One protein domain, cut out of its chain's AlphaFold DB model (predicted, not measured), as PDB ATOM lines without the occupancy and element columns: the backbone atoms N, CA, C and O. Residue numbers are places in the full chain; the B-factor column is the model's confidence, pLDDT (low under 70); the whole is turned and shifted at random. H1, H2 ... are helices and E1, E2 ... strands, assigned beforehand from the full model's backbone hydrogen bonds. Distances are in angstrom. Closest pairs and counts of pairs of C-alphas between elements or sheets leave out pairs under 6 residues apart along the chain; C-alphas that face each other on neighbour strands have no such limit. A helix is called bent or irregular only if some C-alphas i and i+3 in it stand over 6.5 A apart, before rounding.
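AT A GLANCE: This is residues 18 to 32, 88 to 111 and 124 to 240 of the 1231 residues of an uncharacterized protein of Pichia kudriavzevii (UniProt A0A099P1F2). A twisted wall of five strands has H6 over one face, running along E1, while no named helix covers the other face. H1 packs on one end of H6 and H8 crosses the other end steeply; H5 stands beside the strands where E1 begins, with H9 packed on it, and H4 grazes the E2 edge and makes a corner with H3. The printed part has 156 residues with nine named helices and five named strands, in the order H1 H2 H3 H4 E1 E2 H5 E3 E4 E5 H6 H7 H8 H9. The mixed sheet has the order E2 E1 E5 E4 E3, and the class is mixed, helices and strands. The whole is compact and rounded, with a radius of gyration of the C-alphas of 15.1 A and spans of 44 by 35 by 30 A.

IN THESE COORDINATES: The sheet holds E1, residues 128 to 134, 19.6 A long from first to last C-alpha, E2, residues 140 to 145, 16.5 A, E3, residues 161 to 165, E4, residues 168 to 172, and E5, residues 177 to 181. E1 begins with C-alpha 128 at (-54.297, -77.955, 8.425). H6, residues 185 to 197, is 18.5 A long, and H8, residues 212 to 224, is 18.2 A. H3 is residues 88 to 99, 15.8 A, and H4 is residues 102 to 111, 14.4 A. The shorter helices are H1, residues 18 to 23, H2, residues 29 to 32, H5, residues 147 to 154, H7, residues 201 to 207, and H9, residues 230 to 238. H1 begins with C-alpha 18 at (-60.378, -87.570, -11.032), and H9 ends with C-alpha 238 at (-67.574, -81.418, -1.326). H7 is irregular, but only just: C-alphas 203 and 206 are 6.6 A apart.

HOW THE PARTS SIT: E1 and E5 are parallel at 9 degrees, with N 131 and O 177 2.8 A apart. The hairpin E1 and E2 is antiparallel at 153 degrees, with N 130 and O 143 at 2.8 A. E3 E4 E5 form a meander, each strand the antiparallel neighbour of the one before, with N 163 and O 170 at 2.9 A and N 169 and O 180 at 2.8 A. H6 is on the sheet at a height of 9.7 A, over E1 and along the strands, at 19 degrees to E1 on the local plane. H6 is the hub, touching three helices. Its residues 193 to 197 touch H1, closest C-alphas Ala 23 and Ser 197, 4.5 A, at a shallow tilt of 19 degrees, opposite ways. Its residues 186 to 191 touch H8, closest C-alphas Ser 187 and Ile 214, 4.8 A, at a steep tilt of 53 degrees, the same way. H6 and H4 only just touch, only at their ends, with 3 pairs of C-alphas within 8 A, closest Glu 102 and Arg 186, 6.5 A. H4 and H8 only graze the sheet. H3 and H4 touch only at the corner, about perpendicular at 80 degrees, closest C-alphas Ile 98 and Phe 105, 5.3 A. H5 stands at the sheet's level, at a height of 3.1 A, and touches H9 at a shallow tilt of 28 degrees, opposite ways, closest C-alphas Asn 152 and Ala 233, 5.2 A. H7 is near H8, with 5 pairs of C-alphas within 10 A. H2 is close to H3 but not clearly touching, closest C-alphas Phe 31 and Phe 95, 6.7 A. In H3, H4, H5, H6, H8 and H9 every O i to N i+4 pair is within hydrogen-bond range; H1 has 1 of 2, H7 has 1 of 3 with 2 of 4 O i to N i+3 pairs, and H2 is too short for such a pair.

THE WHOLE: The C-alphas farthest apart are those of Thr 89 and Glu 159, 44.2 A. Residues 33 to 87 and 112 to 123 are not printed; C-alphas 32 and 88 are 11.7 A apart across the first cut, and C-alphas 111 and 124 are 18.3 A apart across the second. Of the links that are printed whole, that from H5 to E3 is short and the others are tight. Mean pLDDT of the printed part is 76.8; 42 residues are under 70, among them residues 18 to 32, 88 to 95 and 200 to 209.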
ATOM      1  N   THR A  18     -60.053 -88.245 -12.295       53.59
ATOM      2  CA  THR A  18     -60.378 -87.570 -11.032       53.59
ATOM      3  C   THR A  18     -59.404 -87.873  -9.878       53.59
ATOM      4  O   THR A  18     -59.178 -87.002  -9.040       53.59
ATOM      5  N   LYS A  19     -58.818 -89.077  -9.836       62.75
ATOM      6  CA  LYS A  19     -57.916 -89.556  -8.778       62.75
ATOM      7  C   LYS A  19     -56.459 -89.121  -8.999       62.75
ATOM      8  O   LYS A  19     -55.838 -88.614  -8.064       62.75
ATOM      9  N   ASN A  20     -55.939 -89.209 -10.229       58.38
ATOM     10  CA  ASN A  20     -54.592 -88.716 -10.563       58.38
ATOM     11  C   ASN A  20     -54.524 -87.179 -10.464       58.38
ATOM     12  O   ASN A  20     -53.618 -86.642  -9.829       58.38
ATOM     13  N   GLU A  21     -55.538 -86.460 -10.960       63.06
ATOM     14  CA  GLU A  21     -55.617 -84.991 -10.864       63.06
ATOM     15  C   GLU A  21     -55.616 -84.479  -9.404       63.06
ATOM     16  O   GLU A  21     -55.119 -83.390  -9.109       63.06
ATOM     17  N   PHE A  22     -56.124 -85.274  -8.454       63.12
ATOM     18  CA  PHE A  22     -56.097 -84.952  -7.022       63.12
ATOM     19  C   PHE A  22     -54.733 -85.232  -6.365       63.12
ATOM     20  O   PHE A  22     -54.384 -84.583  -5.369       63.12
ATOM     21  N   ALA A  23     -53.912 -86.114  -6.943       63.06
ATOM     22  CA  ALA A  23     -52.556 -86.402  -6.475       63.06
ATOM     23  C   ALA A  23     -51.614 -85.184  -6.588       63.06
ATOM     24  O   ALA A  23     -50.698 -85.048  -5.768       63.06
ATOM     25  N   ILE A  24     -51.902 -84.256  -7.516       61.94
ATOM     26  CA  ILE A  24     -51.214 -82.964  -7.752       61.94
ATOM     27  C   ILE A  24     -51.250 -82.034  -6.512       61.94
ATOM     28  O   ILE A  24     -50.522 -81.041  -6.437       61.94
ATOM     29  N   PHE A  25     -52.057 -82.381  -5.506       59.72
ATOM     30  CA  PHE A  25     -52.223 -81.655  -4.242       59.72
ATOM     31  C   PHE A  25     -51.716 -82.432  -3.013       59.72
ATOM     32  O   PHE A  25     -51.940 -82.022  -1.878       59.72
ATOM     33  N   SER A  26     -51.011 -83.546  -3.216       67.75
ATOM     34  CA  SER A  26     -50.236 -84.203  -2.156       67.75
ATOM     35  C   SER A  26     -48.910 -83.466  -1.887       67.75
ATOM     36  O   SER A  26     -48.385 -82.828  -2.804       67.75
ATOM     37  N   PRO A  27     -48.287 -83.603  -0.697       63.47
ATOM     38  CA  PRO A  27     -46.966 -83.022  -0.430       63.47
ATOM     39  C   PRO A  27     -45.869 -83.509  -1.389       63.47
ATOM     40  O   PRO A  27     -44.970 -82.745  -1.724       63.47
ATOM     41  N   LEU A  28     -45.964 -84.753  -1.875       68.94
ATOM     42  CA  LEU A  28     -45.017 -85.302  -2.851       68.94
ATOM     43  C   LEU A  28     -45.188 -84.731  -4.263       68.94
ATOM     44  O   LEU A  28     -44.244 -84.806  -5.041       68.94
ATOM     45  N   SER A  29     -46.342 -84.143  -4.603       67.00
ATOM     46  CA  SER A  29     -46.626 -83.659  -5.965       67.00
ATOM     47  C   SER A  29     -45.580 -82.683  -6.502       67.00
ATOM     48  O   SER A  29     -45.314 -82.696  -7.699       67.00
ATOM     49  N   LYS A  30     -44.940 -81.891  -5.629       65.50
ATOM     50  CA  LYS A  30     -43.831 -80.992  -5.983       65.50
ATOM     51  C   LYS A  30     -42.742 -81.701  -6.796       65.50
ATOM     52  O   LYS A  30     -42.261 -81.140  -7.770       65.50
ATOM     53  N   PHE A  31     -42.421 -82.945  -6.442       60.12
ATOM     54  CA  PHE A  31     -41.388 -83.746  -7.104       60.12
ATOM     55  C   PHE A  31     -41.879 -84.462  -8.378       60.12
ATOM     56  O   PHE A  31     -41.058 -84.934  -9.155       60.12
ATOM     57  N   TRP A  32     -43.198 -84.530  -8.604       55.66
ATOM     58  CA  TRP A  32     -43.823 -85.193  -9.763       55.66
ATOM     59  C   TRP A  32     -44.331 -84.194 -10.824       55.66
ATOM     60  O   TRP A  32     -44.553 -84.572 -11.966       55.66
ATOM     61  N   PHE A  88     -36.254 -90.585 -18.254       36.62
ATOM     62  CA  PHE A  88     -36.913 -91.100 -17.051       36.62
ATOM     63  C   PHE A  88     -35.913 -91.269 -15.899       36.62
ATOM     64  O   PHE A  88     -36.152 -90.756 -14.815       36.62
ATOM     65  N   THR A  89     -34.751 -91.885 -16.127       46.06
ATOM     66  CA  THR A  89     -33.696 -92.103 -15.131       46.06
ATOM     67  C   THR A  89     -33.120 -90.815 -14.586       46.06
ATOM     68  O   THR A  89     -32.670 -90.846 -13.455       46.06
ATOM     69  N   ASN A  90     -33.141 -89.689 -15.305       42.41
ATOM     70  CA  ASN A  90     -32.696 -88.422 -14.721       42.41
ATOM     71  C   ASN A  90     -33.728 -87.896 -13.711       42.41
ATOM     72  O   ASN A  90     -33.384 -87.684 -12.552       42.41
ATOM     73  N   GLN A  91     -35.009 -87.804 -14.093       51.09
ATOM     74  CA  GLN A  91     -36.075 -87.371 -13.174       51.09
ATOM     75  C   GLN A  91     -36.266 -88.346 -11.997       51.09
ATOM     76  O   GLN A  91     -36.361 -87.927 -10.843       51.09
ATOM     77  N   PHE A  92     -36.242 -89.655 -12.264       54.09
ATOM     78  CA  PHE A  92     -36.265 -90.686 -11.230       54.09
ATOM     79  C   PHE A  92     -34.963 -90.733 -10.421       54.09
ATOM     80  O   PHE A  92     -35.041 -91.063  -9.247       54.09
ATOM     81  N   SER A  93     -33.789 -90.381 -10.962       57.03
ATOM     82  CA  SER A  93     -32.546 -90.275 -10.175       57.03
ATOM     83  C   SER A  93     -32.607 -89.100  -9.213       57.03
ATOM     84  O   SER A  93     -32.193 -89.244  -8.068       57.03
ATOM     85  N   ASP A  94     -33.145 -87.952  -9.622       60.94
ATOM     86  CA  ASP A  94     -33.336 -86.817  -8.718       60.94
ATOM     87  C   ASP A  94     -34.357 -87.169  -7.629       60.94
ATOM     88  O   ASP A  94     -34.046 -87.051  -6.442       60.94
ATOM     89  N   PHE A  95     -35.509 -87.749  -7.986       67.75
ATOM     90  CA  PHE A  95     -36.463 -88.271  -6.999       67.75
ATOM     91  C   PHE A  95     -35.833 -89.327  -6.072       67.75
ATOM     92  O   PHE A  95     -36.034 -89.289  -4.861       67.75
ATOM     93  N   TYR A  96     -35.023 -90.244  -6.603       70.19
ATOM     94  CA  TYR A  96     -34.365 -91.306  -5.840       70.19
ATOM     95  C   TYR A  96     -33.218 -90.783  -4.961       70.19
ATOM     96  O   TYR A  96     -32.994 -91.329  -3.885       70.19
ATOM     97  N   GLN A  97     -32.522 -89.713  -5.353       71.06
ATOM     98  CA  GLN A  97     -31.557 -88.991  -4.510       71.06
ATOM     99  C   GLN A  97     -32.265 -88.232  -3.378       71.06
ATOM    100  O   GLN A  97     -31.825 -88.291  -2.231       71.06
ATOM    101  N   ILE A  98     -33.396 -87.580  -3.668       73.31
ATOM    102  CA  ILE A  98     -34.233 -86.909  -2.660       73.31
ATOM    103  C   ILE A  98     -34.793 -87.930  -1.659       73.31
ATOM    104  O   ILE A  98     -34.803 -87.688  -0.453       73.31
ATOM    105  N   MET A  99     -35.218 -89.096  -2.147       73.88
ATOM    106  CA  MET A  99     -35.782 -90.176  -1.335       73.88
ATOM    107  C   MET A  99     -34.731 -91.093  -0.692       73.88
ATOM    108  O   MET A  99     -35.108 -91.919   0.137       73.88
ATOM    109  N   GLN A 100     -33.438 -90.957  -1.010       74.75
ATOM    110  CA  GLN A 100     -32.358 -91.814  -0.494       74.75
ATOM    111  C   GLN A 100     -32.083 -91.625   1.003       74.75
ATOM    112  O   GLN A 100     -31.598 -92.552   1.652       74.75
ATOM    113  N   SER A 101     -32.394 -90.461   1.581       78.88
ATOM    114  CA  SER A 101     -32.287 -90.256   3.028       78.88
ATOM    115  C   SER A 101     -33.391 -89.358   3.577       78.88
ATOM    116  O   SER A 101     -33.885 -88.448   2.915       78.88
ATOM    117  N   GLU A 102     -33.771 -89.608   4.831       76.75
ATOM    118  CA  GLU A 102     -34.732 -88.776   5.561       76.75
ATOM    119  C   GLU A 102     -34.215 -87.335   5.751       76.75
ATOM    120  O   GLU A 102     -35.004 -86.393   5.762       76.75
ATOM    121  N   GLU A 103     -32.891 -87.154   5.827       78.88
ATOM    122  CA  GLU A 103     -32.230 -85.851   5.951       78.88
ATOM    123  C   GLU A 103     -32.367 -85.011   4.674       78.88
ATOM    124  O   GLU A 103     -32.838 -83.878   4.742       78.88
ATOM    125  N   ILE A 104     -32.026 -85.572   3.504       78.12
ATOM    126  CA  ILE A 104     -32.138 -84.875   2.210       78.12
ATOM    127  C   ILE A 104     -33.608 -84.553   1.917       78.12
ATOM    128  O   ILE A 104     -33.925 -83.427   1.529       78.12
ATOM    129  N   PHE A 105     -34.515 -85.499   2.184       80.62
ATOM    130  CA  PHE A 105     -35.955 -85.284   2.057       80.62
ATOM    131  C   PHE A 105     -36.441 -84.098   2.911       80.62
ATOM    132  O   PHE A 105     -37.142 -83.219   2.409       80.62
ATOM    133  N   CYS A 106     -36.046 -84.031   4.189       76.69
ATOM    134  CA  CYS A 106     -36.429 -82.924   5.070       76.69
ATOM    135  C   CYS A 106     -35.783 -81.592   4.665       76.69
ATOM    136  O   CYS A 106     -36.443 -80.558   4.746       76.69
ATOM    137  N   ILE A 107     -34.524 -81.596   4.212       75.38
ATOM    138  CA  ILE A 107     -33.826 -80.386   3.755       75.38
ATOM    139  C   ILE A 107     -34.528 -79.788   2.534       75.38
ATOM    140  O   ILE A 107     -34.853 -78.601   2.554       75.38
ATOM    141  N   ASN A 108     -34.832 -80.586   1.510       74.50
ATOM    142  CA  ASN A 108     -35.451 -80.073   0.283       74.50
ATOM    143  C   ASN A 108     -36.879 -79.564   0.533       74.50
ATOM    144  O   ASN A 108     -37.219 -78.466   0.096       74.50
ATOM    145  N   MET A 109     -37.656 -80.263   1.372       69.38
ATOM    146  CA  MET A 109     -38.960 -79.780   1.853       69.38
ATOM    147  C   MET A 109     -38.906 -78.399   2.541       69.38
ATOM    148  O   MET A 109     -39.917 -77.703   2.544       69.38
ATOM    149  N   ILE A 110     -37.762 -78.000   3.117       68.94
ATOM    150  CA  ILE A 110     -37.552 -76.711   3.812       68.94
ATOM    151  C   ILE A 110     -36.900 -75.648   2.904       68.94
ATOM    152  O   ILE A 110     -37.061 -74.445   3.137       68.94
ATOM    153  N   LEU A 111     -36.133 -76.053   1.886       60.06
ATOM    154  CA  LEU A 111     -35.516 -75.128   0.928       60.06
ATOM    155  C   LEU A 111     -36.544 -74.598  -0.083       60.06
ATOM    156  O   LEU A 111     -36.617 -73.384  -0.282       60.06
ATOM    157  N   LYS A 124     -51.969 -71.359   0.534       57.28
ATOM    158  CA  LYS A 124     -53.328 -70.807   0.713       57.28
ATOM    159  C   LYS A 124     -54.466 -71.833   0.557       57.28
ATOM    160  O   LYS A 124     -55.603 -71.487   0.870       57.28
ATOM    161  N   PHE A 125     -54.198 -73.050   0.073       59.78
ATOM    162  CA  PHE A 125     -55.232 -74.070  -0.195       59.78
ATOM    163  C   PHE A 125     -55.282 -75.211   0.831       59.78
ATOM    164  O   PHE A 125     -56.224 -76.004   0.816       59.78
ATOM    165  N   PHE A 126     -54.303 -75.283   1.733       71.69
ATOM    166  CA  PHE A 126     -54.222 -76.297   2.781       71.69
ATOM    167  C   PHE A 126     -54.386 -75.639   4.154       71.69
ATOM    168  O   PHE A 126     -53.567 -74.822   4.563       71.69
ATOM    169  N   ASP A 127     -55.460 -75.983   4.859       77.38
ATOM    170  CA  ASP A 127     -55.901 -75.324   6.094       77.38
ATOM    171  C   ASP A 127     -55.435 -76.025   7.383       77.38
ATOM    172  O   ASP A 127     -55.766 -75.566   8.476       77.38
ATOM    173  N   TYR A 128     -54.679 -77.126   7.278       85.38
ATOM    174  CA  TYR A 128     -54.297 -77.955   8.425       85.38
ATOM    175  C   TYR A 128     -52.834 -78.437   8.358       85.38
ATOM    176  O   TYR A 128     -52.520 -79.319   7.552       85.38
ATOM    177  N   PRO A 129     -51.918 -77.893   9.185       89.12
ATOM    178  CA  PRO A 129     -50.572 -78.430   9.354       89.12
ATOM    179  C   PRO A 129     -50.579 -79.727  10.175       89.12
ATOM    180  O   PRO A 129     -51.301 -79.859  11.163       89.12
ATOM    181  N   ILE A 130     -49.727 -80.674   9.785       90.38
ATOM    182  CA  ILE A 130     -49.444 -81.921  10.499       90.38
ATOM    183  C   ILE A 130     -47.941 -81.988  10.764       90.38
ATOM    184  O   ILE A 130     -47.150 -82.216   9.849       90.38
ATOM    185  N   HIS A 131     -47.553 -81.813  12.024       91.44
ATOM    186  CA  HIS A 131     -46.170 -81.910  12.484       91.44
ATOM    187  C   HIS A 131     -45.768 -83.381  12.648       91.44
ATOM    188  O   HIS A 131     -46.361 -84.116  13.440       91.44
ATOM    189  N   VAL A 132     -44.768 -83.838  11.903       91.56
ATOM    190  CA  VAL A 132     -44.296 -85.228  11.914       91.56
ATOM    191  C   VAL A 132     -42.898 -85.272  12.503       91.56
ATOM    192  O   VAL A 132     -41.994 -84.638  11.968       91.56
ATOM    193  N   LYS A 133     -42.715 -86.041  13.581       91.94
ATOM    194  CA  LYS A 133     -41.450 -86.142  14.317       91.94
ATOM    195  C   LYS A 133     -41.019 -87.598  14.486       91.94
ATOM    196  O   LYS A 133     -41.634 -88.352  15.247       91.94
ATOM    197  N   ASN A 134     -39.929 -87.972  13.822       91.44
ATOM    198  CA  ASN A 134     -39.335 -89.299  13.951       91.44
ATOM    199  C   ASN A 134     -38.503 -89.372  15.243       91.44
ATOM    200  O   ASN A 134     -37.524 -88.646  15.419       91.44
ATOM    201  N   THR A 135     -38.877 -90.252  16.173       88.69
ATOM    202  CA  THR A 135     -38.221 -90.358  17.488       88.69
ATOM    203  C   THR A 135     -36.900 -91.130  17.477       88.69
ATOM    204  O   THR A 135     -36.202 -91.114  18.491       88.69
ATOM    205  N   LYS A 136     -36.526 -91.783  16.364       85.38
ATOM    206  CA  LYS A 136     -35.214 -92.440  16.204       85.38
ATOM    207  C   LYS A 136     -34.160 -91.532  15.586       85.38
ATOM    208  O   LYS A 136     -33.044 -91.495  16.094       85.38
ATOM    209  N   SER A 137     -34.487 -90.849  14.491       85.56
ATOM    210  CA  SER A 137     -33.551 -89.946  13.804       85.56
ATOM    211  C   SER A 137     -33.549 -88.536  14.395       85.56
ATOM    212  O   SER A 137     -32.548 -87.832  14.307       85.56
ATOM    213  N   GLY A 138     -34.647 -88.132  15.040       87.56
ATOM    214  CA  GLY A 138     -34.824 -86.799  15.613       87.56
ATOM    215  C   GLY A 138     -35.313 -85.748  14.613       87.56
ATOM    216  O   GLY A 138     -35.616 -84.632  15.043       87.56
ATOM    217  N   PHE A 139     -35.428 -86.092  13.323       88.06
ATOM    218  CA  PHE A 139     -35.959 -85.201  12.296       88.06
ATOM    219  C   PHE A 139     -37.432 -84.855  12.545       88.06
ATOM    220  O   PHE A 139     -38.204 -85.631  13.118       88.06
ATOM    221  N   GLU A 140     -37.804 -83.655  12.112       89.50
ATOM    222  CA  GLU A 140     -39.137 -83.090  12.266       89.50
ATOM    223  C   GLU A 140     -39.473 -82.249  11.033       89.50
ATOM    224  O   GLU A 140     -38.642 -81.469  10.569       89.50
ATOM    225  N   THR A 141     -40.677 -82.419  10.493       89.69
ATOM    226  CA  THR A 141     -41.192 -81.634   9.361       89.69
ATOM    227  C   THR A 141     -42.683 -81.354   9.537       89.69
ATOM    228  O   THR A 141     -43.330 -81.944  10.402       89.69
ATOM    229  N   THR A 142     -43.247 -80.462   8.726       88.50
ATOM    230  CA  THR A 142     -44.683 -80.153   8.741       88.50
ATOM    231  C   THR A 142     -45.271 -80.357   7.351       88.50
ATOM    232  O   THR A 142     -44.839 -79.720   6.398       88.50
ATOM    233  N   PHE A 143     -46.284 -81.215   7.234       87.50
ATOM    234  CA  PHE A 143     -47.065 -81.361   6.005       87.50
ATOM    235  C   PHE A 143     -48.373 -80.588   6.138       87.50
ATOM    236  O   PHE A 143     -49.118 -80.805   7.089       87.50
ATOM    237  N   THR A 144     -48.686 -79.716   5.185       84.69
ATOM    238  CA  THR A 144     -49.998 -79.064   5.112       84.69
ATOM    239  C   THR A 144     -50.958 -79.912   4.275       84.69
ATOM    240  O   THR A 144     -50.590 -80.455   3.233       84.69
ATOM    241  N   VAL A 145     -52.192 -80.083   4.755       85.44
ATOM    242  CA  VAL A 145     -53.255 -80.853   4.084       85.44
ATOM    243  C   VAL A 145     -54.597 -80.122   4.165       85.44
ATOM    244  O   VAL A 145     -54.787 -79.241   5.002       85.44
ATOM    245  N   HIS A 146     -55.558 -80.504   3.319       85.06
ATOM    246  CA  HIS A 146     -56.934 -80.017   3.417       85.06
ATOM    247  C   HIS A 146     -57.703 -80.794   4.500       85.06
ATOM    248  O   HIS A 146     -57.983 -81.992   4.344       85.06
ATOM    249  N   LYS A 147     -58.059 -80.111   5.594       85.69
ATOM    250  CA  LYS A 147     -58.589 -80.668   6.848       85.69
ATOM    251  C   LYS A 147     -59.733 -81.650   6.617       85.69
ATOM    252  O   LYS A 147     -59.648 -82.823   6.983       85.69
ATOM    253  N   ARG A 148     -60.818 -81.173   5.993       82.38
ATOM    254  CA  ARG A 148     -62.072 -81.932   5.842       82.38
ATOM    255  C   ARG A 148     -61.893 -83.158   4.943       82.38
ATOM    256  O   ARG A 148     -62.496 -84.188   5.231       82.38
ATOM    257  N   PHE A 149     -61.042 -83.082   3.917       84.25
ATOM    258  CA  PHE A 149     -60.749 -84.233   3.053       84.25
ATOM    259  C   PHE A 149     -59.904 -85.286   3.776       84.25
ATOM    260  O   PHE A 149     -60.272 -86.460   3.787       84.25
ATOM    261  N   PHE A 150     -58.824 -84.862   4.443       86.94
ATOM    262  CA  PHE A 150     -57.925 -85.750   5.184       86.94
ATOM    263  C   PHE A 150     -58.671 -86.546   6.268       86.94
ATOM    264  O   PHE A 150     -58.626 -87.776   6.264       86.94
ATOM    265  N   PHE A 151     -59.444 -85.874   7.129       87.75
ATOM    266  CA  PHE A 151     -60.247 -86.551   8.156       87.75
ATOM    267  C   PHE A 151     -61.291 -87.510   7.562       87.75
ATOM    268  O   PHE A 151     -61.384 -88.657   8.008       87.75
ATOM    269  N   ASN A 152     -62.019 -87.090   6.516       85.81
ATOM    270  CA  ASN A 152     -62.991 -87.956   5.841       85.81
ATOM    271  C   ASN A 152     -62.336 -89.206   5.232       85.81
ATOM    272  O   ASN A 152     -62.916 -90.283   5.340       85.81
ATOM    273  N   ARG A 153     -61.131 -89.099   4.651       84.19
ATOM    274  CA  ARG A 153     -60.388 -90.245   4.096       84.19
ATOM    275  C   ARG A 153     -59.874 -91.217   5.154       84.19
ATOM    276  O   ARG A 153     -59.881 -92.419   4.898       84.19
ATOM    277  N   LEU A 154     -59.475 -90.728   6.329       85.81
ATOM    278  CA  LEU A 154     -59.091 -91.575   7.470       85.81
ATOM    279  C   LEU A 154     -60.295 -92.191   8.212       85.81
ATOM    280  O   LEU A 154     -60.104 -93.019   9.103       85.81
ATOM    281  N   GLY A 155     -61.526 -91.766   7.896       82.50
ATOM    282  CA  GLY A 155     -62.740 -92.166   8.615       82.50
ATOM    283  C   GLY A 155     -62.869 -91.557  10.018       82.50
ATOM    284  O   GLY A 155     -63.634 -92.062  10.840       82.50
ATOM    285  N   ILE A 156     -62.121 -90.489  10.303       83.44
ATOM    286  CA  ILE A 156     -62.024 -89.841  11.616       83.44
ATOM    287  C   ILE A 156     -62.938 -88.608  11.655       83.44
ATOM    288  O   ILE A 156     -63.042 -87.872  10.676       83.44
ATOM    289  N   GLN A 157     -63.587 -88.353  12.795       76.81
ATOM    290  CA  GLN A 157     -64.297 -87.089  13.019       76.81
ATOM    291  C   GLN A 157     -63.291 -85.967  13.334       76.81
ATOM    292  O   GLN A 157     -62.375 -86.205  14.119       76.81
ATOM    293  N   PRO A 158     -63.456 -84.740  12.805       65.25
ATOM    294  CA  PRO A 158     -62.498 -83.635  12.969       65.25
ATOM    295  C   PRO A 158     -62.463 -83.015  14.387       65.25
ATOM    296  O   PRO A 158     -61.969 -81.901  14.564       65.25
ATOM    297  N   GLU A 159     -62.999 -83.714  15.389       68.31
ATOM    298  CA  GLU A 159     -63.032 -83.335  16.802       68.31
ATOM    299  C   GLU A 159     -61.976 -84.148  17.574       68.31
ATOM    300  O   GLU A 159     -62.092 -85.368  17.670       68.31
ATOM    301  N   GLN A 160     -60.952 -83.462  18.102       66.56
ATOM    302  CA  GLN A 160     -59.879 -83.952  18.995       66.56
ATOM    303  C   GLN A 160     -59.640 -85.478  19.013       66.56
ATOM    304  O   GLN A 160     -59.972 -86.173  19.976       66.56
ATOM    305  N   PHE A 161     -58.991 -85.998  17.970       79.56
ATOM    306  CA  PHE A 161     -58.596 -87.405  17.909       79.56
ATOM    307  C   PHE A 161     -57.203 -87.596  18.517       79.56
ATOM    308  O   PHE A 161     -56.229 -87.019  18.037       79.56
ATOM    309  N   SER A 162     -57.097 -88.443  19.542       82.50
ATOM    310  CA  SER A 162     -55.820 -88.873  20.119       82.50
ATOM    311  C   SER A 162     -55.726 -90.399  20.116       82.50
ATOM    312  O   SER A 162     -56.657 -91.077  20.559       82.50
ATOM    313  N   LEU A 163     -54.625 -90.944  19.595       84.56
ATOM    314  CA  LEU A 163     -54.399 -92.384  19.490       84.56
ATOM    315  C   LEU A 163     -52.923 -92.746  19.680       84.56
ATOM    316  O   LEU A 163     -52.094 -92.476  18.813       84.56
ATOM    317  N   ASP A 164     -52.636 -93.482  20.752       83.31
ATOM    318  CA  ASP A 164     -51.316 -94.057  21.015       83.31
ATOM    319  C   ASP A 164     -51.311 -95.554  20.658       83.31
ATOM    320  O   ASP A 164     -52.045 -96.359  21.242       83.31
ATOM    321  N   ARG A 165     -50.485 -95.962  19.685       79.38
ATOM    322  CA  ARG A 165     -50.317 -97.365  19.260       79.38
ATOM    323  C   ARG A 165     -48.881 -97.656  18.828       79.38
ATOM    324  O   ARG A 165     -48.353 -96.983  17.958       79.38
ATOM    325  N   LYS A 166     -48.284 -98.738  19.348       70.25
ATOM    326  CA  LYS A 166     -47.006 -99.316  18.863       70.25
ATOM    327  C   LYS A 166     -45.881 -98.273  18.654       70.25
ATOM    328  O   LYS A 166     -45.250 -98.253  17.602       70.25
ATOM    329  N   ASN A 167     -45.629 -97.431  19.658       76.94
ATOM    330  CA  ASN A 167     -44.632 -96.345  19.630       76.94
ATOM    331  C   ASN A 167     -44.907 -95.238  18.590       76.94
ATOM    332  O   ASN A 167     -43.975 -94.550  18.176       76.94
ATOM    333  N   LEU A 168     -46.169 -95.063  18.192       84.75
ATOM    334  CA  LEU A 168     -46.679 -93.908  17.455       84.75
ATOM    335  C   LEU A 168     -47.802 -93.254  18.258       84.75
ATOM    336  O   LEU A 168     -48.707 -93.947  18.728       84.75
ATOM    337  N   THR A 169     -47.731 -91.936  18.403       86.12
ATOM    338  CA  THR A 169     -48.750 -91.100  19.034       86.12
ATOM    339  C   THR A 169     -49.293 -90.132  17.984       86.12
ATOM    340  O   THR A 169     -48.552 -89.346  17.390       86.12
ATOM    341  N   PHE A 170     -50.591 -90.228  17.708       88.88
ATOM    342  CA  PHE A 170     -51.300 -89.366  16.763       88.88
ATOM    343  C   PHE A 170     -52.191 -88.422  17.563       88.88
ATOM    344  O   PHE A 170     -53.080 -88.897  18.266       88.88
ATOM    345  N   GLN A 171     -51.971 -87.110  17.470       88.44
ATOM    346  CA  GLN A 171     -52.791 -86.105  18.152       88.44
ATOM    347  C   GLN A 171     -53.272 -85.077  17.131       88.44
ATOM    348  O   GLN A 171     -52.530 -84.180  16.736       88.44
ATOM    349  N   PHE A 172     -54.517 -85.220  16.688       88.81
ATOM    350  CA  PHE A 172     -55.166 -84.326  15.740       88.81
ATOM    351  C   PHE A 172     -56.090 -83.362  16.491       88.81
ATOM    352  O   PHE A 172     -57.195 -83.725  16.902       88.81
ATOM    353  N   GLY A 173     -55.608 -82.135  16.703       85.25
ATOM    354  CA  GLY A 173     -56.363 -81.037  17.300       85.25
ATOM    355  C   GLY A 173     -57.248 -80.314  16.281       85.25
ATOM    356  O   GLY A 173     -57.336 -80.699  15.117       85.25
ATOM    357  N   GLU A 174     -57.906 -79.235  16.710       81.62
ATOM    358  CA  GLU A 174     -58.810 -78.479  15.835       81.62
ATOM    359  C   GLU A 174     -58.062 -77.707  14.734       81.62
ATOM    360  O   GLU A 174     -58.539 -77.663  13.603       81.62
ATOM    361  N   ASN A 175     -56.888 -77.146  15.032       85.12
ATOM    362  CA  ASN A 175     -56.145 -76.279  14.105       85.12
ATOM    363  C   ASN A 175     -54.843 -76.897  13.580       85.12
ATOM    364  O   ASN A 175     -54.329 -76.433  12.572       85.12
ATOM    365  N   GLU A 176     -54.314 -77.919  14.250       89.00
ATOM    366  CA  GLU A 176     -53.043 -78.567  13.920       89.00
ATOM    367  C   GLU A 176     -53.079 -80.046  14.321       89.00
ATOM    368  O   GLU A 176     -53.795 -80.440  15.251       89.00
ATOM    369  N   GLY A 177     -52.304 -80.863  13.614       88.88
ATOM    370  CA  GLY A 177     -52.073 -82.267  13.918       88.88
ATOM    371  C   GLY A 177     -50.623 -82.545  14.287       88.88
ATOM    372  O   GLY A 177     -49.714 -81.831  13.872       88.88
ATOM    373  N   SER A 178     -50.384 -83.633  15.016       90.69
ATOM    374  CA  SER A 178     -49.041 -84.170  15.222       90.69
ATOM    375  C   SER A 178     -48.995 -85.695  15.132       90.69
ATOM    376  O   SER A 178     -49.938 -86.397  15.505       90.69
ATOM    377  N   ILE A 179     -47.879 -86.198  14.605       90.69
ATOM    378  CA  ILE A 179     -47.548 -87.615  14.457       90.69
ATOM    379  C   ILE A 179     -46.131 -87.796  14.998       90.69
ATOM    380  O   ILE A 179     -45.156 -87.443  14.334       90.69
ATOM    381  N   VAL A 180     -46.007 -88.327  16.213       90.12
ATOM    382  CA  VAL A 180     -44.712 -88.495  16.885       90.12
ATOM    383  C   VAL A 180     -44.451 -89.979  17.114       90.12
ATOM    384  O   VAL A 180     -45.275 -90.678  17.700       90.12
ATOM    385  N   GLY A 181     -43.301 -90.489  16.669       89.81
ATOM    386  CA  GLY A 181     -42.926 -91.872  16.968       89.81
ATOM    387  C   GLY A 181     -41.871 -92.498  16.067       89.81
ATOM    388  O   GLY A 181     -41.157 -91.821  15.335       89.81
ATOM    389  N   ASP A 182     -41.776 -93.825  16.148       87.88
ATOM    390  CA  ASP A 182     -40.826 -94.654  15.393       87.88
ATOM    391  C   ASP A 182     -41.305 -94.874  13.946       87.88
ATOM    392  O   ASP A 182     -41.748 -95.968  13.574       87.88
ATOM    393  N   LEU A 183     -41.288 -93.807  13.148       87.38
ATOM    394  CA  LEU A 183     -41.795 -93.776  11.779       87.38
ATOM    395  C   LEU A 183     -40.998 -92.788  10.927       87.38
ATOM    396  O   LEU A 183     -40.895 -91.612  11.257       87.38
ATOM    397  N   ASP A 184     -40.477 -93.301   9.817       89.00
ATOM    398  CA  ASP A 184     -39.718 -92.562   8.810       89.00
ATOM    399  C   ASP A 184     -40.634 -91.563   8.084       89.00
ATOM    400  O   ASP A 184     -41.687 -91.950   7.565       89.00
ATOM    401  N   ILE A 185     -40.243 -90.287   8.057       89.19
ATOM    402  CA  ILE A 185     -41.005 -89.158   7.502       89.19
ATOM    403  C   ILE A 185     -41.381 -89.397   6.032       89.19
ATOM    404  O   ILE A 185     -42.496 -89.051   5.623       89.19
ATOM    405  N   ARG A 186     -40.518 -90.074   5.259       88.75
ATOM    406  CA  ARG A 186     -40.778 -90.451   3.856       88.75
ATOM    407  C   ARG A 186     -42.040 -91.322   3.747       88.75
ATOM    408  O   ARG A 186     -42.862 -91.119   2.856       88.75
ATOM    409  N   SER A 187     -42.264 -92.218   4.715       89.50
ATOM    410  CA  SER A 187     -43.480 -93.051   4.811       89.50
ATOM    411  C   SER A 187     -44.752 -92.227   4.989       89.50
ATOM    412  O   SER A 187     -45.797 -92.599   4.460       89.50
ATOM    413  N   VAL A 188     -44.692 -91.126   5.750       89.56
ATOM    414  CA  VAL A 188     -45.861 -90.264   5.988       89.56
ATOM    415  C   VAL A 188     -46.180 -89.447   4.741       89.56
ATOM    416  O   VAL A 188     -47.347 -89.368   4.366       89.56
ATOM    417  N   ALA A 189     -45.167 -88.924   4.046       86.88
ATOM    418  CA  ALA A 189     -45.356 -88.236   2.769       86.88
ATOM    419  C   ALA A 189     -46.008 -89.152   1.713       86.88
ATOM    420  O   ALA A 189     -47.003 -88.769   1.095       86.88
ATOM    421  N   ILE A 190     -45.510 -90.390   1.568       87.12
ATOM    422  CA  ILE A 190     -46.088 -91.396   0.660       87.12
ATOM    423  C   ILE A 190     -47.506 -91.787   1.098       87.12
ATOM    424  O   ILE A 190     -48.404 -91.873   0.265       87.12
ATOM    425  N   PHE A 191     -47.755 -91.976   2.398       88.31
ATOM    426  CA  PHE A 191     -49.096 -92.293   2.894       88.31
ATOM    427  C   PHE A 191     -50.099 -91.158   2.638       88.31
ATOM    428  O   PHE A 191     -51.218 -91.435   2.212       88.31
ATOM    429  N   ILE A 192     -49.711 -89.889   2.821       88.75
ATOM    430  CA  ILE A 192     -50.561 -88.743   2.464       88.75
ATOM    431  C   ILE A 192     -50.821 -88.728   0.953       88.75
ATOM    432  O   ILE A 192     -51.970 -88.569   0.552       88.75
ATOM    433  N   HIS A 193     -49.807 -88.963   0.114       84.69
ATOM    434  CA  HIS A 193     -49.998 -89.083  -1.335       84.69
ATOM    435  C   HIS A 193     -51.012 -90.182  -1.693       84.69
ATOM    436  O   HIS A 193     -51.988 -89.893  -2.375       84.69
ATOM    437  N   ILE A 194     -50.875 -91.386  -1.129       84.62
ATOM    438  CA  ILE A 194     -51.808 -92.515  -1.304       84.62
ATOM    439  C   ILE A 194     -53.253 -92.168  -0.888       84.62
ATOM    440  O   ILE A 194     -54.212 -92.643  -1.499       84.62
ATOM    441  N   LEU A 195     -53.456 -91.337   0.142       84.25
ATOM    442  CA  LEU A 195     -54.803 -90.883   0.519       84.25
ATOM    443  C   LEU A 195     -55.419 -89.952  -0.538       84.25
ATOM    444  O   LEU A 195     -56.639 -89.985  -0.712       84.25
ATOM    445  N   TYR A 196     -54.604 -89.157  -1.235       82.00
ATOM    446  CA  TYR A 196     -55.041 -88.196  -2.256       82.00
ATOM    447  C   TYR A 196     -55.115 -88.790  -3.671       82.00
ATOM    448  O   TYR A 196     -55.981 -88.367  -4.425       82.00
ATOM    449  N   SER A 197     -54.277 -89.773  -4.018       78.94
ATOM    450  CA  SER A 197     -54.284 -90.442  -5.330       78.94
ATOM    451  C   SER A 197     -55.172 -91.690  -5.396       78.94
ATOM    452  O   SER A 197     -55.487 -92.153  -6.483       78.94
ATOM    453  N   ASP A 198     -55.550 -92.271  -4.248       78.06
ATOM    454  CA  ASP A 198     -56.258 -93.567  -4.143       78.06
ATOM    455  C   ASP A 198     -55.526 -94.766  -4.774       78.06
ATOM    456  O   ASP A 198     -56.068 -95.868  -4.809       78.06
ATOM    457  N   GLN A 199     -54.273 -94.583  -5.198       74.19
ATOM    458  CA  GLN A 199     -53.439 -95.653  -5.728       74.19
ATOM    459  C   GLN A 199     -53.128 -96.695  -4.642       74.19
ATOM    460  O   GLN A 199     -52.865 -96.375  -3.474       74.19
ATOM    461  N   GLU A 200     -53.141 -97.973  -5.021       69.81
ATOM    462  CA  GLU A 200     -52.745 -99.044  -4.111       69.81
ATOM    463  C   GLU A 200     -51.242 -98.997  -3.828       69.81
ATOM    464  O   GLU A 200     -50.433 -98.715  -4.713       69.81
ATOM    465  N   THR A 201     -50.844 -99.385  -2.614       61.53
ATOM    466  CA  THR A 201     -49.430 -99.507  -2.213       61.53
ATOM    467  C   THR A 201     -48.609-100.355  -3.189       61.53
ATOM    468  O   THR A 201     -47.428-100.085  -3.408       61.53
ATOM    469  N   HIS A 202     -49.243-101.347  -3.817       56.91
ATOM    470  CA  HIS A 202     -48.619-102.254  -4.775       56.91
ATOM    471  C   HIS A 202     -48.254-101.603  -6.117       56.91
ATOM    472  O   HIS A 202     -47.365-102.118  -6.781       56.91
ATOM    473  N   THR A 203     -48.859-100.469  -6.490       56.91
ATOM    474  CA  THR A 203     -48.520 -99.737  -7.733       56.91
ATOM    475  C   THR A 203     -47.246 -98.899  -7.590       56.91
ATOM    476  O   THR A 203     -46.431 -98.847  -8.504       56.91
ATOM    477  N   LEU A 204     -47.012 -98.327  -6.404       56.91
ATOM    478  CA  LEU A 204     -45.802 -97.558  -6.089       56.91
ATOM    479  C   LEU A 204     -44.579 -98.451  -5.807       56.91
ATOM    480  O   LEU A 204     -43.444 -98.027  -6.011       56.91
ATOM    481  N   THR A 205     -44.796 -99.689  -5.345       53.78
ATOM    482  CA  THR A 205     -43.721-100.631  -4.966       53.78
ATOM    483  C   THR A 205     -42.770-101.032  -6.117       53.78
ATOM    484  O   THR A 205     -41.570-101.096  -5.859       53.78
ATOM    485  N   PRO A 206     -43.215-101.321  -7.361       51.22
ATOM    486  CA  PRO A 206     -42.302-101.684  -8.450       51.22
ATOM    487  C   PRO A 206     -41.533-100.497  -9.048       51.22
ATOM    488  O   PRO A 206     -40.456-100.710  -9.598       51.22
ATOM    489  N   MET A 207     -42.047 -99.263  -8.949       47.66
ATOM    490  CA  MET A 207     -41.384 -98.083  -9.526       47.66
ATOM    491  C   MET A 207     -40.199 -97.582  -8.693       47.66
ATOM    492  O   MET A 207     -39.219 -97.104  -9.258       47.66
ATOM    493  N   ILE A 208     -40.263 -97.691  -7.361       58.03
ATOM    494  CA  ILE A 208     -39.170 -97.295  -6.467       58.03
ATOM    495  C   ILE A 208     -38.870 -98.424  -5.484       58.03
ATOM    496  O   ILE A 208     -39.722 -98.839  -4.702       58.03
ATOM    497  N   ASN A 209     -37.615 -98.876  -5.481       67.12
ATOM    498  CA  ASN A 209     -37.107 -99.903  -4.573       67.12
ATOM    499  C   ASN A 209     -36.911 -99.325  -3.152       67.12
ATOM    500  O   ASN A 209     -35.793 -99.033  -2.732       67.12
ATOM    501  N   PHE A 210     -38.020 -99.066  -2.456       74.88
ATOM    502  CA  PHE A 210     -38.051 -98.390  -1.157       74.88
ATOM    503  C   PHE A 210     -37.336 -99.172  -0.043       74.88
ATOM    504  O   PHE A 210     -37.449-100.395   0.058       74.88
ATOM    505  N   ASP A 211     -36.701 -98.438   0.881       77.88
ATOM    506  CA  ASP A 211     -36.196 -98.996   2.138       77.88
ATOM    507  C   ASP A 211     -37.288 -99.785   2.881       77.88
ATOM    508  O   ASP A 211     -38.433 -99.339   3.016       77.88
ATOM    509  N   GLN A 212     -36.916-100.913   3.494       80.12
ATOM    510  CA  GLN A 212     -37.840-101.709   4.312       80.12
ATOM    511  C   GLN A 212     -38.422-100.906   5.502       80.12
ATOM    512  O   GLN A 212     -39.514-101.220   5.988       80.12
ATOM    513  N   SER A 213     -37.741 -99.838   5.948       80.81
ATOM    514  CA  SER A 213     -38.283 -98.871   6.915       80.81
ATOM    515  C   SER A 213     -39.549 -98.195   6.388       80.81
ATOM    516  O   SER A 213     -40.567 -98.228   7.083       80.81
ATOM    517  N   ILE A 214     -39.509 -97.667   5.160       84.38
ATOM    518  CA  ILE A 214     -40.597 -96.937   4.501       84.38
ATOM    519  C   ILE A 214     -41.810 -97.850   4.320       84.38
ATOM    520  O   ILE A 214     -42.902 -97.516   4.784       84.38
ATOM    521  N   CYS A 215     -41.622 -99.036   3.731       81.88
ATOM    522  CA  CYS A 215     -42.708-100.001   3.527       81.88
ATOM    523  C   CYS A 215     -43.373-100.382   4.859       81.88
ATOM    524  O   CYS A 215     -44.588-100.244   5.008       81.88
ATOM    525  N   SER A 216     -42.577-100.727   5.881       83.62
ATOM    526  CA  SER A 216     -43.106-101.032   7.221       83.62
ATOM    527  C   SER A 216     -43.780 -99.829   7.903       83.62
ATOM    528  O   SER A 216     -44.558-100.007   8.843       83.62
ATOM    529  N   GLY A 217     -43.465 -98.600   7.486       85.00
ATOM    530  CA  GLY A 217     -44.102 -97.367   7.941       85.00
ATOM    531  C   GLY A 217     -45.467 -97.150   7.290       85.00
ATOM    532  O   GLY A 217     -46.453 -96.924   7.993       85.00
ATOM    533  N   ILE A 218     -45.548 -97.306   5.966       85.56
ATOM    534  CA  ILE A 218     -46.794 -97.219   5.188       85.56
ATOM    535  C   ILE A 218     -47.781 -98.316   5.622       85.56
ATOM    536  O   ILE A 218     -48.968 -98.036   5.804       85.56
ATOM    537  N   GLU A 219     -47.302 -99.538   5.878       83.50
ATOM    538  CA  GLU A 219     -48.093-100.624   6.474       83.50
ATOM    539  C   GLU A 219     -48.621-100.252   7.868       83.50
ATOM    540  O   GLU A 219     -49.805-100.429   8.156       83.50
ATOM    541  N   ARG A 220     -47.767 -99.697   8.744       83.38
ATOM    542  CA  ARG A 220     -48.164 -99.278  10.100       83.38
ATOM    543  C   ARG A 220     -49.214 -98.166  10.083       83.38
ATOM    544  O   ARG A 220     -50.138 -98.215  10.896       83.38
ATOM    545  N   LEU A 221     -49.117 -97.213   9.156       85.81
ATOM    546  CA  LEU A 221     -50.128 -96.172   8.942       85.81
ATOM    547  C   LEU A 221     -51.438 -96.765   8.400       85.81
ATOM    548  O   LEU A 221     -52.501 -96.537   8.976       85.81
ATOM    549  N   SER A 222     -51.357 -97.607   7.365       84.50
ATOM    550  CA  SER A 222     -52.520 -98.241   6.722       84.50
ATOM    551  C   SER A 222     -53.259 -99.228   7.636       84.50
ATOM    552  O   SER A 222     -54.471 -99.370   7.531       84.50
ATOM    553  N   TYR A 223     -52.566 -99.873   8.579       83.19
ATOM    554  CA  TYR A 223     -53.192-100.691   9.627       83.19
ATOM    555  C   TYR A 223     -53.799 -99.840  10.760       83.19
ATOM    556  O   TYR A 223     -54.651-100.306  11.519       83.19
ATOM    557  N   THR A 224     -53.349 -98.594  10.925       81.19
ATOM    558  CA  THR A 224     -53.843 -97.704  11.984       81.19
ATOM    559  C   THR A 224     -55.128 -96.988  11.571       81.19
ATOM    560  O   THR A 224     -56.000 -96.809  12.424       81.19
ATOM    561  N   PHE A 225     -55.272 -96.649  10.287       82.31
ATOM    562  CA  PHE A 225     -56.397 -95.880   9.756       82.31
ATOM    563  C   PHE A 225     -57.172 -96.634   8.674       82.31
ATOM    564  O   PHE A 225     -56.615 -97.045   7.659       82.31
ATOM    565  N   SER A 226     -58.486 -96.754   8.856       75.06
ATOM    566  CA  SER A 226     -59.393 -97.278   7.836       75.06
ATOM    567  C   SER A 226     -59.560 -96.271   6.697       75.06
ATOM    568  O   SER A 226     -60.224 -95.251   6.880       75.06
ATOM    569  N   LYS A 227     -59.003 -96.571   5.518       77.19
ATOM    570  CA  LYS A 227     -59.266 -95.796   4.299       77.19
ATOM    571  C   LYS A 227     -60.759 -95.863   3.956       77.19
ATOM    572  O   LYS A 227     -61.273 -96.932   3.635       77.19
ATOM    573  N   VAL A 228     -61.444 -94.724   4.000       82.44
ATOM    574  CA  VAL A 228     -62.774 -94.552   3.395       82.44
ATOM    575  C   VAL A 228     -62.598 -94.486   1.868       82.44
ATOM    576  O   VAL A 228     -61.623 -93.867   1.423       82.44
ATOM    577  N   PRO A 229     -63.482 -95.096   1.049       81.56
ATOM    578  CA  PRO A 229     -63.402 -95.010  -0.411       81.56
ATOM    579  C   PRO A 229     -63.285 -93.561  -0.893       81.56
ATOM    580  O   PRO A 229     -63.914 -92.668  -0.318       81.56
ATOM    581  N   PHE A 230     -62.473 -93.318  -1.926       78.50
ATOM    582  CA  PHE A 230     -62.181 -91.961  -2.400       78.50
ATOM    583  C   PHE A 230     -63.466 -91.193  -2.716       78.50
ATOM    584  O   PHE A 230     -63.667 -90.103  -2.192       78.50
ATOM    585  N   ASP A 231     -64.380 -91.812  -3.456       75.50
ATOM    586  CA  ASP A 231     -65.612 -91.200  -3.961       75.50
ATOM    587  C   ASP A 231     -66.618 -90.897  -2.828       75.50
ATOM    588  O   ASP A 231     -67.361 -89.909  -2.864       75.50
ATOM    589  N   GLU A 232     -66.579 -91.673  -1.737       80.75
ATOM    590  CA  GLU A 232     -67.326 -91.375  -0.513       80.75
ATOM    591  C   GLU A 232     -66.692 -90.210   0.270       80.75
ATOM    592  O   GLU A 232     -67.405 -89.314   0.730       80.75
ATOM    593  N   ALA A 233     -65.365 -90.168   0.407       78.19
ATOM    594  CA  ALA A 233     -64.680 -89.055   1.069       78.19
ATOM    595  C   ALA A 233     -64.804 -87.738   0.273       78.19
ATOM    596  O   ALA A 233     -65.006 -86.673   0.865       78.19
ATOM    597  N   MET A 234     -64.761 -87.826  -1.058       77.75
ATOM    598  CA  MET A 234     -65.057 -86.781  -2.042       77.75
ATOM    599  C   MET A 234     -66.475 -86.230  -1.808       77.75
ATOM    600  O   MET A 234     -66.635 -85.045  -1.500       77.75
ATOM    601  N   SER A 235     -67.485 -87.110  -1.796       78.81
ATOM    602  CA  SER A 235     -68.890 -86.772  -1.513       78.81
ATOM    603  C   SER A 235     -69.087 -86.096  -0.150       78.81
ATOM    604  O   SER A 235     -69.694 -85.029  -0.064       78.81
ATOM    605  N   ARG A 236     -68.542 -86.672   0.934       80.44
ATOM    606  CA  ARG A 236     -68.658 -86.141   2.313       80.44
ATOM    607  C   ARG A 236     -67.958 -84.787   2.503       80.44
ATOM    608  O   ARG A 236     -68.312 -84.014   3.402       80.44
ATOM    609  N   THR A 237     -66.952 -84.493   1.681       77.00
ATOM    610  CA  THR A 237     -66.181 -83.247   1.764       77.00
ATOM    611  C   THR A 237     -66.796 -82.131   0.918       77.00
ATOM    612  O   THR A 237     -66.916 -81.014   1.417       77.00
ATOM    613  N   PHE A 238     -67.222 -82.428  -0.316       77.12
ATOM    614  CA  PHE A 238     -67.574 -81.418  -1.326       77.12
ATOM    615  C   PHE A 238     -69.043 -81.453  -1.803       77.12
ATOM    616  O   PHE A 238     -69.493 -80.491  -2.421       77.12
ATOM    617  N   GLY A 239     -69.821 -82.497  -1.492       68.12
ATOM    618  CA  GLY A 239     -71.235 -82.625  -1.896       68.12
ATOM    619  C   GLY A 239     -72.232 -81.751  -1.111       68.12
ATOM    620  O   GLY A 239     -73.437 -81.787  -1.361       68.12
ATOM    621  N   ASP A 240     -71.747 -80.972  -0.145       72.00
ATOM    622  CA  ASP A 240     -72.530 -80.089   0.721       72.00
ATOM    623  C   ASP A 240     -72.628 -78.676   0.119       72.00
ATOM    624  O   ASP A 240     -71.727 -77.856   0.288       72.00
TER     625      ASP A 240